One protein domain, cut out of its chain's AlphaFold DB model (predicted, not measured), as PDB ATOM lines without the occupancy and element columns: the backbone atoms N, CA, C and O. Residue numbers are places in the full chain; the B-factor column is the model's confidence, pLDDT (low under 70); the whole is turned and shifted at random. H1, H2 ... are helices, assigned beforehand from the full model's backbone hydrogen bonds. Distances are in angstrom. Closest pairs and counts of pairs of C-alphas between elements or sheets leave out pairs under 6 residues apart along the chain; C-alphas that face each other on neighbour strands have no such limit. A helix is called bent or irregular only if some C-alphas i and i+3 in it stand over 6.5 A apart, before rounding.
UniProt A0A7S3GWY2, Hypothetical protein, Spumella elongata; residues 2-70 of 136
ATOM      1  N   PRO A   2      -5.467  -6.374  -8.956       43.12
ATOM      2  CA  PRO A   2      -6.261  -5.144  -8.865       43.12
ATOM      3  C   PRO A   2      -7.043  -5.043  -7.547       43.12
ATOM      4  O   PRO A   2      -7.507  -6.055  -7.026       43.12
ATOM      5  N   THR A   3      -7.208  -3.834  -7.016       51.44
ATOM      6  CA  THR A   3      -7.797  -3.560  -5.690       51.44
ATOM      7  C   THR A   3      -9.217  -4.120  -5.533       51.44
ATOM      8  O   THR A   3      -9.540  -4.676  -4.490       51.44
ATOM      9  N   VAL A   4     -10.008  -4.108  -6.611       54.19
ATOM     10  CA  VAL A   4     -11.383  -4.650  -6.678       54.19
ATOM     11  C   VAL A   4     -11.445  -6.164  -6.435       54.19
ATOM     12  O   VAL A   4     -12.433  -6.678  -5.913       54.19
ATOM     13  N   LEU A   5     -10.387  -6.907  -6.775       52.12
ATOM     14  CA  LEU A   5     -10.342  -8.338  -6.478       52.12
ATOM     15  C   LEU A   5     -10.210  -8.566  -4.968       52.12
ATOM     16  O   LEU A   5     -10.896  -9.433  -4.451       52.12
ATOM     17  N   ARG A   6      -9.431  -7.750  -4.239       57.06
ATOM     18  CA  ARG A   6      -9.219  -7.929  -2.786       57.06
ATOM     19  C   ARG A   6     -10.492  -7.787  -1.952       57.06
ATOM     20  O   ARG A   6     -10.620  -8.493  -0.961       57.06
ATOM     21  N   GLU A   7     -11.422  -6.924  -2.346       56.38
ATOM     22  CA  GLU A   7     -12.696  -6.742  -1.630       56.38
ATOM     23  C   GLU A   7     -13.638  -7.936  -1.829       56.38
ATOM     24  O   GLU A   7     -14.286  -8.386  -0.886       56.38
ATOM     25  N   ASN A   8     -13.635  -8.533  -3.024       55.12
ATOM     26  CA  ASN A   8     -14.401  -9.745  -3.309       55.12
ATOM     27  C   ASN A   8     -13.801 -11.001  -2.660       55.12
ATOM     28  O   ASN A   8     -14.531 -11.969  -2.461       55.12
ATOM     29  N   LEU A   9     -12.510 -10.978  -2.291       57.62
ATOM     30  CA  LEU A   9     -11.808 -12.089  -1.633       57.62
ATOM     31  C   LEU A   9     -12.269 -12.374  -0.193       57.62
ATOM     32  O   LEU A   9     -11.919 -13.424   0.346       57.62
ATOM     33  N   LEU A  10     -13.072 -11.491   0.407       59.50
ATOM     34  CA  LEU A  10     -13.633 -11.661   1.753       59.50
ATOM     35  C   LEU A  10     -15.052 -12.256   1.757       59.50
ATOM     36  O   LEU A  10     -15.661 -12.389   2.817       59.50
ATOM     37  N   THR A  11     -15.597 -12.613   0.591       64.50
ATOM     38  CA  THR A  11     -16.904 -13.277   0.504       64.50
ATOM     39  C   THR A  11     -16.759 -14.793   0.689       64.50
ATOM     40  O   THR A  11     -15.734 -15.370   0.334       64.50
ATOM     41  N   PRO A  12     -17.774 -15.510   1.200       69.50
ATOM     42  CA  PRO A  12     -17.692 -16.969   1.321       69.50
ATOM     43  C   PRO A  12     -17.381 -17.674  -0.013       69.50
ATOM     44  O   PRO A  12     -16.700 -18.696  -0.041       69.50
ATOM     45  N   CYS A  13     -17.833 -17.104  -1.134       66.44
ATOM     46  CA  CYS A  13     -17.636 -17.663  -2.471       66.44
ATOM     47  C   CYS A  13     -16.188 -17.548  -2.973       66.44
ATOM     48  O   CYS A  13     -15.733 -18.412  -3.722       66.44
ATOM     49  N   SER A  14     -15.436 -16.525  -2.557       76.31
ATOM     50  CA  SER A  14     -14.030 -16.378  -2.954       76.31
ATOM     51  C   SER A  14     -13.093 -17.334  -2.225       76.31
ATOM     52  O   SER A  14     -12.008 -17.613  -2.728       76.31
ATOM     53  N   HIS A  15     -13.509 -17.882  -1.082       82.50
ATOM     54  CA  HIS A  15     -12.708 -18.847  -0.331       82.50
ATOM     55  C   HIS A  15     -12.390 -20.100  -1.154       82.50
ATOM     56  O   HIS A  15     -11.263 -20.585  -1.132       82.50
ATOM     57  N   TRP A  16     -13.334 -20.579  -1.974       87.56
ATOM     58  CA  TRP A  16     -13.076 -21.710  -2.871       87.56
ATOM     59  C   TRP A  16     -11.911 -21.424  -3.835       87.56
ATOM     60  O   TRP A  16     -11.048 -22.279  -4.038       87.56
ATOM     61  N   TRP A  17     -11.840 -20.201  -4.368       88.94
ATOM     62  CA  TRP A  17     -10.788 -19.764  -5.290       88.94
ATOM     63  C   TRP A  17      -9.424 -19.565  -4.622       88.94
ATOM     64  O   TRP A  17      -8.400 -19.707  -5.285       88.94
ATOM     65  N   LEU A  18      -9.399 -19.248  -3.328       87.31
ATOM     66  CA  LEU A  18      -8.159 -19.084  -2.567       87.31
ATOM     67  C   LEU A  18      -7.622 -20.412  -2.024       87.31
ATOM     68  O   LEU A  18      -6.414 -20.637  -2.048       87.31
ATOM     69  N   ASP A  19      -8.507 -21.305  -1.586       86.50
ATOM     70  CA  ASP A  19      -8.110 -22.474  -0.799       86.50
ATOM     71  C   ASP A  19      -8.180 -23.781  -1.589       86.50
ATOM     72  O   ASP A  19      -7.304 -24.641  -1.454       86.50
ATOM     73  N   SER A  20      -9.223 -23.946  -2.411       88.62
ATOM     74  CA  SER A  20      -9.495 -25.193  -3.136       88.62
ATOM     75  C   SER A  20      -8.890 -25.172  -4.536       88.62
ATOM     76  O   SER A  20      -8.162 -26.095  -4.906       88.62
ATOM     77  N   TYR A  21      -9.140 -24.107  -5.301       91.81
ATOM     78  CA  TYR A  21      -8.702 -23.999  -6.692       91.81
ATOM     79  C   TYR A  21      -7.183 -24.182  -6.879       91.81
ATOM     80  O   TYR A  21      -6.809 -25.018  -7.704       91.81
ATOM     81  N   PRO A  22      -6.282 -23.547  -6.093       91.19
ATOM     82  CA  PRO A  22      -4.841 -23.717  -6.297       91.19
ATOM     83  C   PRO A  22      -4.374 -25.165  -6.113       91.19
ATOM     84  O   PRO A  22      -3.459 -25.615  -6.798       91.19
ATOM     85  N   ARG A  23      -5.026 -25.928  -5.222       89.44
ATOM     86  CA  ARG A  23      -4.723 -27.351  -4.990       89.44
ATOM     87  C   ARG A  23      -5.208 -28.235  -6.139       89.44
ATOM     88  O   ARG A  23      -4.569 -29.236  -6.452       89.44
ATOM     89  N   LEU A  24      -6.333 -27.877  -6.760       92.19
ATOM     90  CA  LEU A  24      -6.885 -28.586  -7.915       92.19
ATOM     91  C   LEU A  24      -6.076 -28.313  -9.190       92.19
ATOM     92  O   LEU A  24      -5.812 -29.258  -9.930       92.19
ATOM     93  N   ALA A  25      -5.680 -27.057  -9.411       90.19
ATOM     94  CA  ALA A  25      -4.988 -26.582 -10.612       90.19
ATOM     95  C   ALA A  25      -3.456 -26.756 -10.577       90.19
ATOM     96  O   ALA A  25      -2.779 -26.490 -11.568       90.19
ATOM     97  N   SER A  26      -2.889 -27.185  -9.444       90.00
ATOM     98  CA  SER A  26      -1.461 -27.515  -9.356       90.00
ATOM     99  C   SER A  26      -1.088 -28.615 -10.370       90.00
ATOM    100  O   SER A  26      -1.903 -29.511 -10.595       90.00
ATOM    101  N   PRO A  27       0.126 -28.609 -10.954       89.19
ATOM    102  CA  PRO A  27       0.581 -29.670 -11.860       89.19
ATOM    103  C   PRO A  27       0.456 -31.064 -11.225       89.19
ATOM    104  O   PRO A  27       0.891 -31.258 -10.088       89.19
ATOM    105  N   GLY A  28      -0.157 -32.029 -11.922       86.69
ATOM    106  CA  GLY A  28      -0.455 -33.357 -11.366       86.69
ATOM    107  C   GLY A  28      -1.558 -33.370 -10.296       86.69
ATOM    108  O   GLY A  28      -1.786 -34.389  -9.638       86.69
ATOM    109  N   GLY A  29      -2.239 -32.240 -10.097       88.31
ATOM    110  CA  GLY A  29      -3.330 -32.073  -9.152       88.31
ATOM    111  C   GLY A  29      -4.587 -32.841  -9.555       88.31
ATOM    112  O   GLY A  29      -4.725 -33.385 -10.655       88.31
ATOM    113  N   ALA A  30      -5.560 -32.878  -8.642       89.75
ATOM    114  CA  ALA A  30      -6.809 -33.589  -8.896       89.75
ATOM    115  C   ALA A  30      -7.599 -32.994 -10.073       89.75
ATOM    116  O   ALA A  30      -8.345 -33.734 -10.708       89.75
ATOM    117  N   GLY A  31      -7.418 -31.706 -10.394       91.69
ATOM    118  CA  GLY A  31      -8.068 -31.069 -11.538       91.69
ATOM    119  C   GLY A  31      -7.671 -31.712 -12.866       91.69
ATOM    120  O   GLY A  31      -8.544 -32.027 -13.670       91.69
ATOM    121  N   GLU A  32      -6.385 -32.006 -13.063       89.75
ATOM    122  CA  GLU A  32      -5.891 -32.684 -14.267       89.75
ATOM    123  C   GLU A  32      -6.457 -34.107 -14.373       89.75
ATOM    124  O   GLU A  32      -7.059 -34.474 -15.383       89.75
ATOM    125  N   ARG A  33      -6.371 -34.883 -13.283       90.12
ATOM    126  CA  ARG A  33      -6.874 -36.267 -13.230       90.12
ATOM    127  C   ARG A  33      -8.386 -36.375 -13.442       90.12
ATOM    128  O   ARG A  33      -8.849 -37.344 -14.032       90.12
ATOM    129  N   LEU A  34      -9.156 -35.419 -12.922       90.94
ATOM    130  CA  LEU A  34     -10.620 -35.404 -13.019       90.94
ATOM    131  C   LEU A  34     -11.122 -34.701 -14.288       90.94
ATOM    132  O   LEU A  34     -12.328 -34.663 -14.521       90.94
ATOM    133  N   GLY A  35     -10.224 -34.146 -15.108       91.62
ATOM    134  CA  GLY A  35     -10.591 -33.436 -16.328       91.62
ATOM    135  C   GLY A  35     -11.329 -32.121 -16.069       91.62
ATOM    136  O   GLY A  35     -12.237 -31.778 -16.828       91.62
ATOM    137  N   MET A  36     -10.946 -31.386 -15.020       94.31
ATOM    138  CA  MET A  36     -11.476 -30.056 -14.710       94.31
ATOM    139  C   MET A  36     -11.402 -29.145 -15.943       94.31
ATOM    140  O   MET A  36     -10.454 -29.202 -16.731       94.31
ATOM    141  N   ARG A  37     -12.444 -28.335 -16.143       93.44
ATOM    142  CA  ARG A  37     -12.546 -27.396 -17.262       93.44
ATOM    143  C   ARG A  37     -12.496 -25.978 -16.733       93.44
ATOM    144  O   ARG A  37     -13.265 -25.624 -15.845       93.44
ATOM    145  N   GLU A  38     -11.614 -25.185 -17.321       93.50
ATOM    146  CA  GLU A  38     -11.449 -23.774 -17.004       93.50
ATOM    147  C   GLU A  38     -11.786 -22.949 -18.233       93.50
ATOM    148  O   GLU A  38     -11.284 -23.205 -19.329       93.50
ATOM    149  N   VAL A  39     -12.679 -21.982 -18.051       94.56
ATOM    150  CA  VAL A  39     -13.182 -21.146 -19.136       94.56
ATOM    151  C   VAL A  39     -13.284 -19.705 -18.663       94.56
ATOM    152  O   VAL A  39     -13.646 -19.436 -17.520       94.56
ATOM    153  N   ILE A  40     -12.980 -18.775 -19.567       95.31
ATOM    154  CA  ILE A  40     -13.246 -17.350 -19.376       95.31
ATOM    155  C   ILE A  40     -14.435 -17.011 -20.261       95.31
ATOM    156  O   ILE A  40     -14.297 -16.998 -21.482       95.31
ATOM    157  N   GLN A  41     -15.581 -16.737 -19.641       96.81
ATOM    158  CA  GLN A  41     -16.768 -16.267 -20.348       96.81
ATOM    159  C   GLN A  41     -16.621 -14.783 -20.686       96.81
ATOM    160  O   GLN A  41     -16.386 -13.955 -19.801       96.81
ATOM    161  N   ARG A  42     -16.781 -14.431 -21.959       96.38
ATOM    162  CA  ARG A  42     -16.850 -13.043 -22.431       96.38
ATOM    163  C   ARG A  42     -18.295 -12.573 -22.576       96.38
ATOM    164  O   ARG A  42     -19.236 -13.361 -22.630       96.38
ATOM    165  N   ALA A  43     -18.470 -11.256 -22.654       96.50
ATOM    166  CA  ALA A  43     -19.777 -10.651 -22.887       96.50
ATOM    167  C   ALA A  43     -20.407 -11.188 -24.185       96.50
ATOM    168  O   ALA A  43     -19.759 -11.213 -25.229       96.50
ATOM    169  N   GLY A  44     -21.670 -11.611 -24.101       97.06
ATOM    170  CA  GLY A  44     -22.411 -12.215 -25.214       97.06
ATOM    171  C   GLY A  44     -22.233 -13.731 -25.365       97.06
ATOM    172  O   GLY A  44     -22.986 -14.344 -26.117       97.06
ATOM    173  N   GLU A  45     -21.298 -14.362 -24.649       97.62
ATOM    174  CA  GLU A  45     -21.136 -15.820 -24.675       97.62
ATOM    175  C   GLU A  45     -22.137 -16.512 -23.743       97.62
ATOM    176  O   GLU A  45     -22.489 -16.000 -22.680       97.62
ATOM    177  N   THR A  46     -22.565 -17.718 -24.119       97.38
ATOM    178  CA  THR A  46     -23.449 -18.566 -23.308       97.38
ATOM    179  C   THR A  46     -22.728 -19.853 -22.934       97.38
ATOM    180  O   THR A  46     -22.167 -20.525 -23.798       97.38
ATOM    181  N   ILE A  47     -22.770 -20.214 -21.651       96.94
ATOM    182  CA  ILE A  47     -22.227 -21.478 -21.147       96.94
ATOM    183  C   ILE A  47     -23.385 -22.422 -20.833       96.94
ATOM    184  O   ILE A  47     -24.276 -22.087 -20.057       96.94
ATOM    185  N   PHE A  48     -23.344 -23.627 -21.403       95.56
ATOM    186  CA  PHE A  48     -24.207 -24.727 -20.987       95.56
ATOM    187  C   PHE A  48     -23.487 -25.572 -19.933       95.56
ATOM    188  O   PHE A  48     -22.438 -26.150 -20.217       95.56
ATOM    189  N   VAL A  49     -24.062 -25.663 -18.732       94.81
ATOM    190  CA  VAL A  49     -23.554 -26.512 -17.646       94.81
ATOM    191  C   VAL A  49     -24.422 -27.772 -17.552       94.81
ATOM    192  O   VAL A  49     -25.594 -27.673 -17.182       94.81
ATOM    193  N   PRO A  50     -23.897 -28.967 -17.883       91.50
ATOM    194  CA  PRO A  50     -24.681 -30.190 -17.793       91.50
ATOM    195  C   PRO A  50     -25.068 -30.527 -16.347       91.50
ATOM    196  O   PRO A  50     -24.327 -30.270 -15.398       91.50
ATOM    197  N   ALA A  51     -26.219 -31.180 -16.179       89.12
ATOM    198  CA  ALA A  51     -26.672 -31.632 -14.867       89.12
ATOM    199  C   ALA A  51     -25.626 -32.539 -14.190       89.12
ATOM    200  O   ALA A  51     -25.101 -33.465 -14.811       89.12
ATOM    201  N   GLY A  52     -25.357 -32.283 -12.908       88.12
ATOM    202  CA  GLY A  52     -24.382 -33.030 -12.105       88.12
ATOM    203  C   GLY A  52     -22.939 -32.527 -12.210       88.12
ATOM    204  O   GLY A  52     -22.073 -33.059 -11.521       88.12
ATOM    205  N   TRP A  53     -22.659 -31.509 -13.029       94.06
ATOM    206  CA  TRP A  53     -21.326 -30.911 -13.094       94.06
ATOM    207  C   TRP A  53     -21.111 -29.936 -11.938       94.06
ATOM    208  O   TRP A  53     -21.823 -28.937 -11.805       94.06
ATOM    209  N   TRP A  54     -20.088 -30.206 -11.126       93.38
ATOM    210  CA  TRP A  54     -19.572 -29.238 -10.162       93.38
ATOM    211  C   TRP A  54     -19.015 -28.030 -10.914       93.38
ATOM    212  O   TRP A  54     -18.219 -28.186 -11.838       93.38
ATOM    213  N   HIS A  55     -19.440 -26.831 -10.528       93.44
ATOM    214  CA  HIS A  55     -19.005 -25.592 -11.159       93.44
ATOM    215  C   HIS A  55     -18.868 -24.481 -10.118       93.44
ATOM    216  O   HIS A  55     -19.652 -24.387  -9.176       93.44
ATOM    217  N   ALA A  56     -17.850 -23.644 -10.304       91.81
ATOM    218  CA  ALA A  56     -17.600 -22.442  -9.523       91.81
ATOM    219  C   ALA A  56     -17.404 -21.275 -10.495       91.81
ATOM    220  O   ALA A  56     -16.749 -21.431 -11.525       91.81
ATOM    221  N   VAL A  57     -17.977 -20.113 -10.177       92.25
ATOM    222  CA  VAL A  57     -17.938 -18.917 -11.032       92.25
ATOM    223  C   VAL A  57     -17.288 -17.775 -10.259       92.25
ATOM    224  O   VAL A  57     -17.586 -17.570  -9.081       92.25
ATOM    225  N   LEU A  58     -16.390 -17.042 -10.919       89.75
ATOM    226  CA  LEU A  58     -15.773 -15.826 -10.395       89.75
ATOM    227  C   LEU A  58     -16.011 -14.673 -11.364       89.75
ATOM    228  O   LEU A  58     -15.617 -14.738 -12.529       89.75
ATOM    229  N   ASN A  59     -16.596 -13.591 -10.862       90.12
ATOM    230  CA  ASN A  59     -16.799 -12.383 -11.649       90.12
ATOM    231  C   ASN A  59     -15.489 -11.586 -11.724       90.12
ATOM    232  O   ASN A  59     -14.979 -11.102 -10.712       90.12
ATOM    233  N   HIS A  60     -14.945 -11.429 -12.932       84.62
ATOM    234  CA  HIS A  60     -13.686 -10.720 -13.197       84.62
ATOM    235  C   HIS A  60     -13.873  -9.188 -13.291       84.62
ATOM    236  O   HIS A  60     -13.350  -8.530 -14.188       84.62
ATOM    237  N   GLY A  61     -14.643  -8.616 -12.360       86.81
ATOM    238  CA  GLY A  61     -15.054  -7.211 -12.350       86.81
ATOM    239  C   GLY A  61     -16.570  -7.059 -12.232       86.81
ATOM    240  O   GLY A  61     -17.254  -7.949 -11.732       86.81
ATOM    241  N   TRP A  62     -17.098  -5.921 -12.688       92.06
ATOM    242  CA  TRP A  62     -18.542  -5.703 -12.752       92.06
ATOM    243  C   TRP A  62     -19.145  -6.514 -13.903       92.06
ATOM    244  O   TRP A  62     -18.730  -6.376 -15.053       92.06
ATOM    245  N   THR A  63     -20.113  -7.368 -13.585       93.50
ATOM    246  CA  THR A  63     -20.708  -8.329 -14.521       93.50
ATOM    247  C   THR A  63     -22.220  -8.376 -14.347       93.50
ATOM    248  O   THR A  63     -22.706  -8.416 -13.217       93.50
ATOM    249  N   ILE A  64     -22.953  -8.462 -15.457       96.25
ATOM    250  CA  ILE A  64     -24.377  -8.815 -15.477       96.25
ATOM    251  C   ILE A  64     -24.536 -10.074 -16.328       96.25
ATOM    252  O   ILE A  64     -23.999 -10.143 -17.432       96.25
ATOM    253  N   ALA A  65     -25.284 -11.050 -15.819       96.38
ATOM    254  CA  ALA A  65     -25.627 -12.279 -16.522       96.38
ATOM    255  C   ALA A  65     -27.034 -12.750 -16.122       96.38
ATOM    256  O   ALA A  65     -27.524 -12.407 -15.045       96.38
ATOM    257  N   VAL A  66     -27.660 -13.551 -16.986       96.88
ATOM    258  CA  VAL A  66     -28.921 -14.259 -16.719       96.88
ATOM    259  C   VAL A  66     -28.645 -15.753 -16.820       96.88
ATOM    260  O   VAL A  66     -27.884 -16.187 -17.683       96.88
ATOM    261  N   THR A  67     -29.244 -16.533 -15.925       96.94
ATOM    262  CA  THR A  67     -29.111 -17.990 -15.900       96.94
ATOM    263  C   THR A  67     -30.473 -18.632 -15.702       96.94
ATOM    264  O   THR A  67     -31.281 -18.144 -14.916       96.94
ATOM    265  N   GLU A  68     -30.699 -19.756 -16.373       96.12
ATOM    266  CA  GLU A  68     -31.909 -20.561 -16.235       96.12
ATOM    267  C   GLU A  68     -31.523 -22.023 -16.031       96.12
ATOM    268  O   GLU A  68     -30.731 -22.593 -16.784       96.12
ATOM    269  N   ASN A  69     -32.107 -22.651 -15.011       93.12
ATOM    270  CA  ASN A  69     -32.059 -24.101 -14.884       93.12
ATOM    271  C   ASN A  69     -33.192 -24.689 -15.725       93.12
ATOM    272  O   ASN A  69     -34.360 -24.400 -15.479       93.12
ATOM    273  N   MET A  70     -32.856 -25.545 -16.688       92.00
ATOM    274  CA  MET A  70     -33.840 -26.137 -17.594       92.00
ATOM    275  C   MET A  70     -34.003 -27.638 -17.339       92.00
ATOM    276  O   MET A  70     -33.027 -28.388 -17.279       92.00
TER     277      MET A  70
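AT A GLANCE: This is residues 2 to 70 of the 136 residues of the protein "Hypothetical protein" of Spumella elongata (UniProt A0A7S3GWY2). This domain has little regular structure: H1, H2 and H3 follow one another in an arc, and the long stretch of residues 35 to 70, with no named element, folds back and forth in wide loops. The printed part has 69 residues, 25 of them in the three named helices, with no named strand; the class is all helix. It is only just loose, close to compact, with a radius of gyration of the C-alphas of 13.7 A, and spans 34 by 34 by 20 A.

IN THESE COORDINATES: H1, residues 3 to 8, begins at C-alpha 3 (-7.797, -3.560, -5.690). H2, residues 12 to 25, is 19.9 A long and only just irregular: C-alphas 19 and 22 are 6.52 A apart. H3, residues 30 to 34, ends at C-alpha 34 (-10.620, -35.404, -13.019).

HOW THE PARTS SIT: H1 and H2 are close but not clearly touching, about perpendicular at 76 degrees; their closest C-alphas, Asn 8 and Ser 14, are 6.7 A apart. H2, with residues 23 to 25 alone, and H3 touch only at the corner; their closest C-alphas, Leu 24 and Gly 31, are 4.5 A apart. H1 and H3 are apart. Every O i to N i+4 pair is within hydrogen-bond range in H3, against 5 of 10 in H2 and 0 of 2 in H1, where 2 of 3 O i to N i+3 pairs are.

THE WHOLE: The farthest C-alphas, Thr 3 and Met 70, are 36.5 A apart. The printed part has no cut, and both links are tight. Residues 2 to 13 have pLDDT under 70.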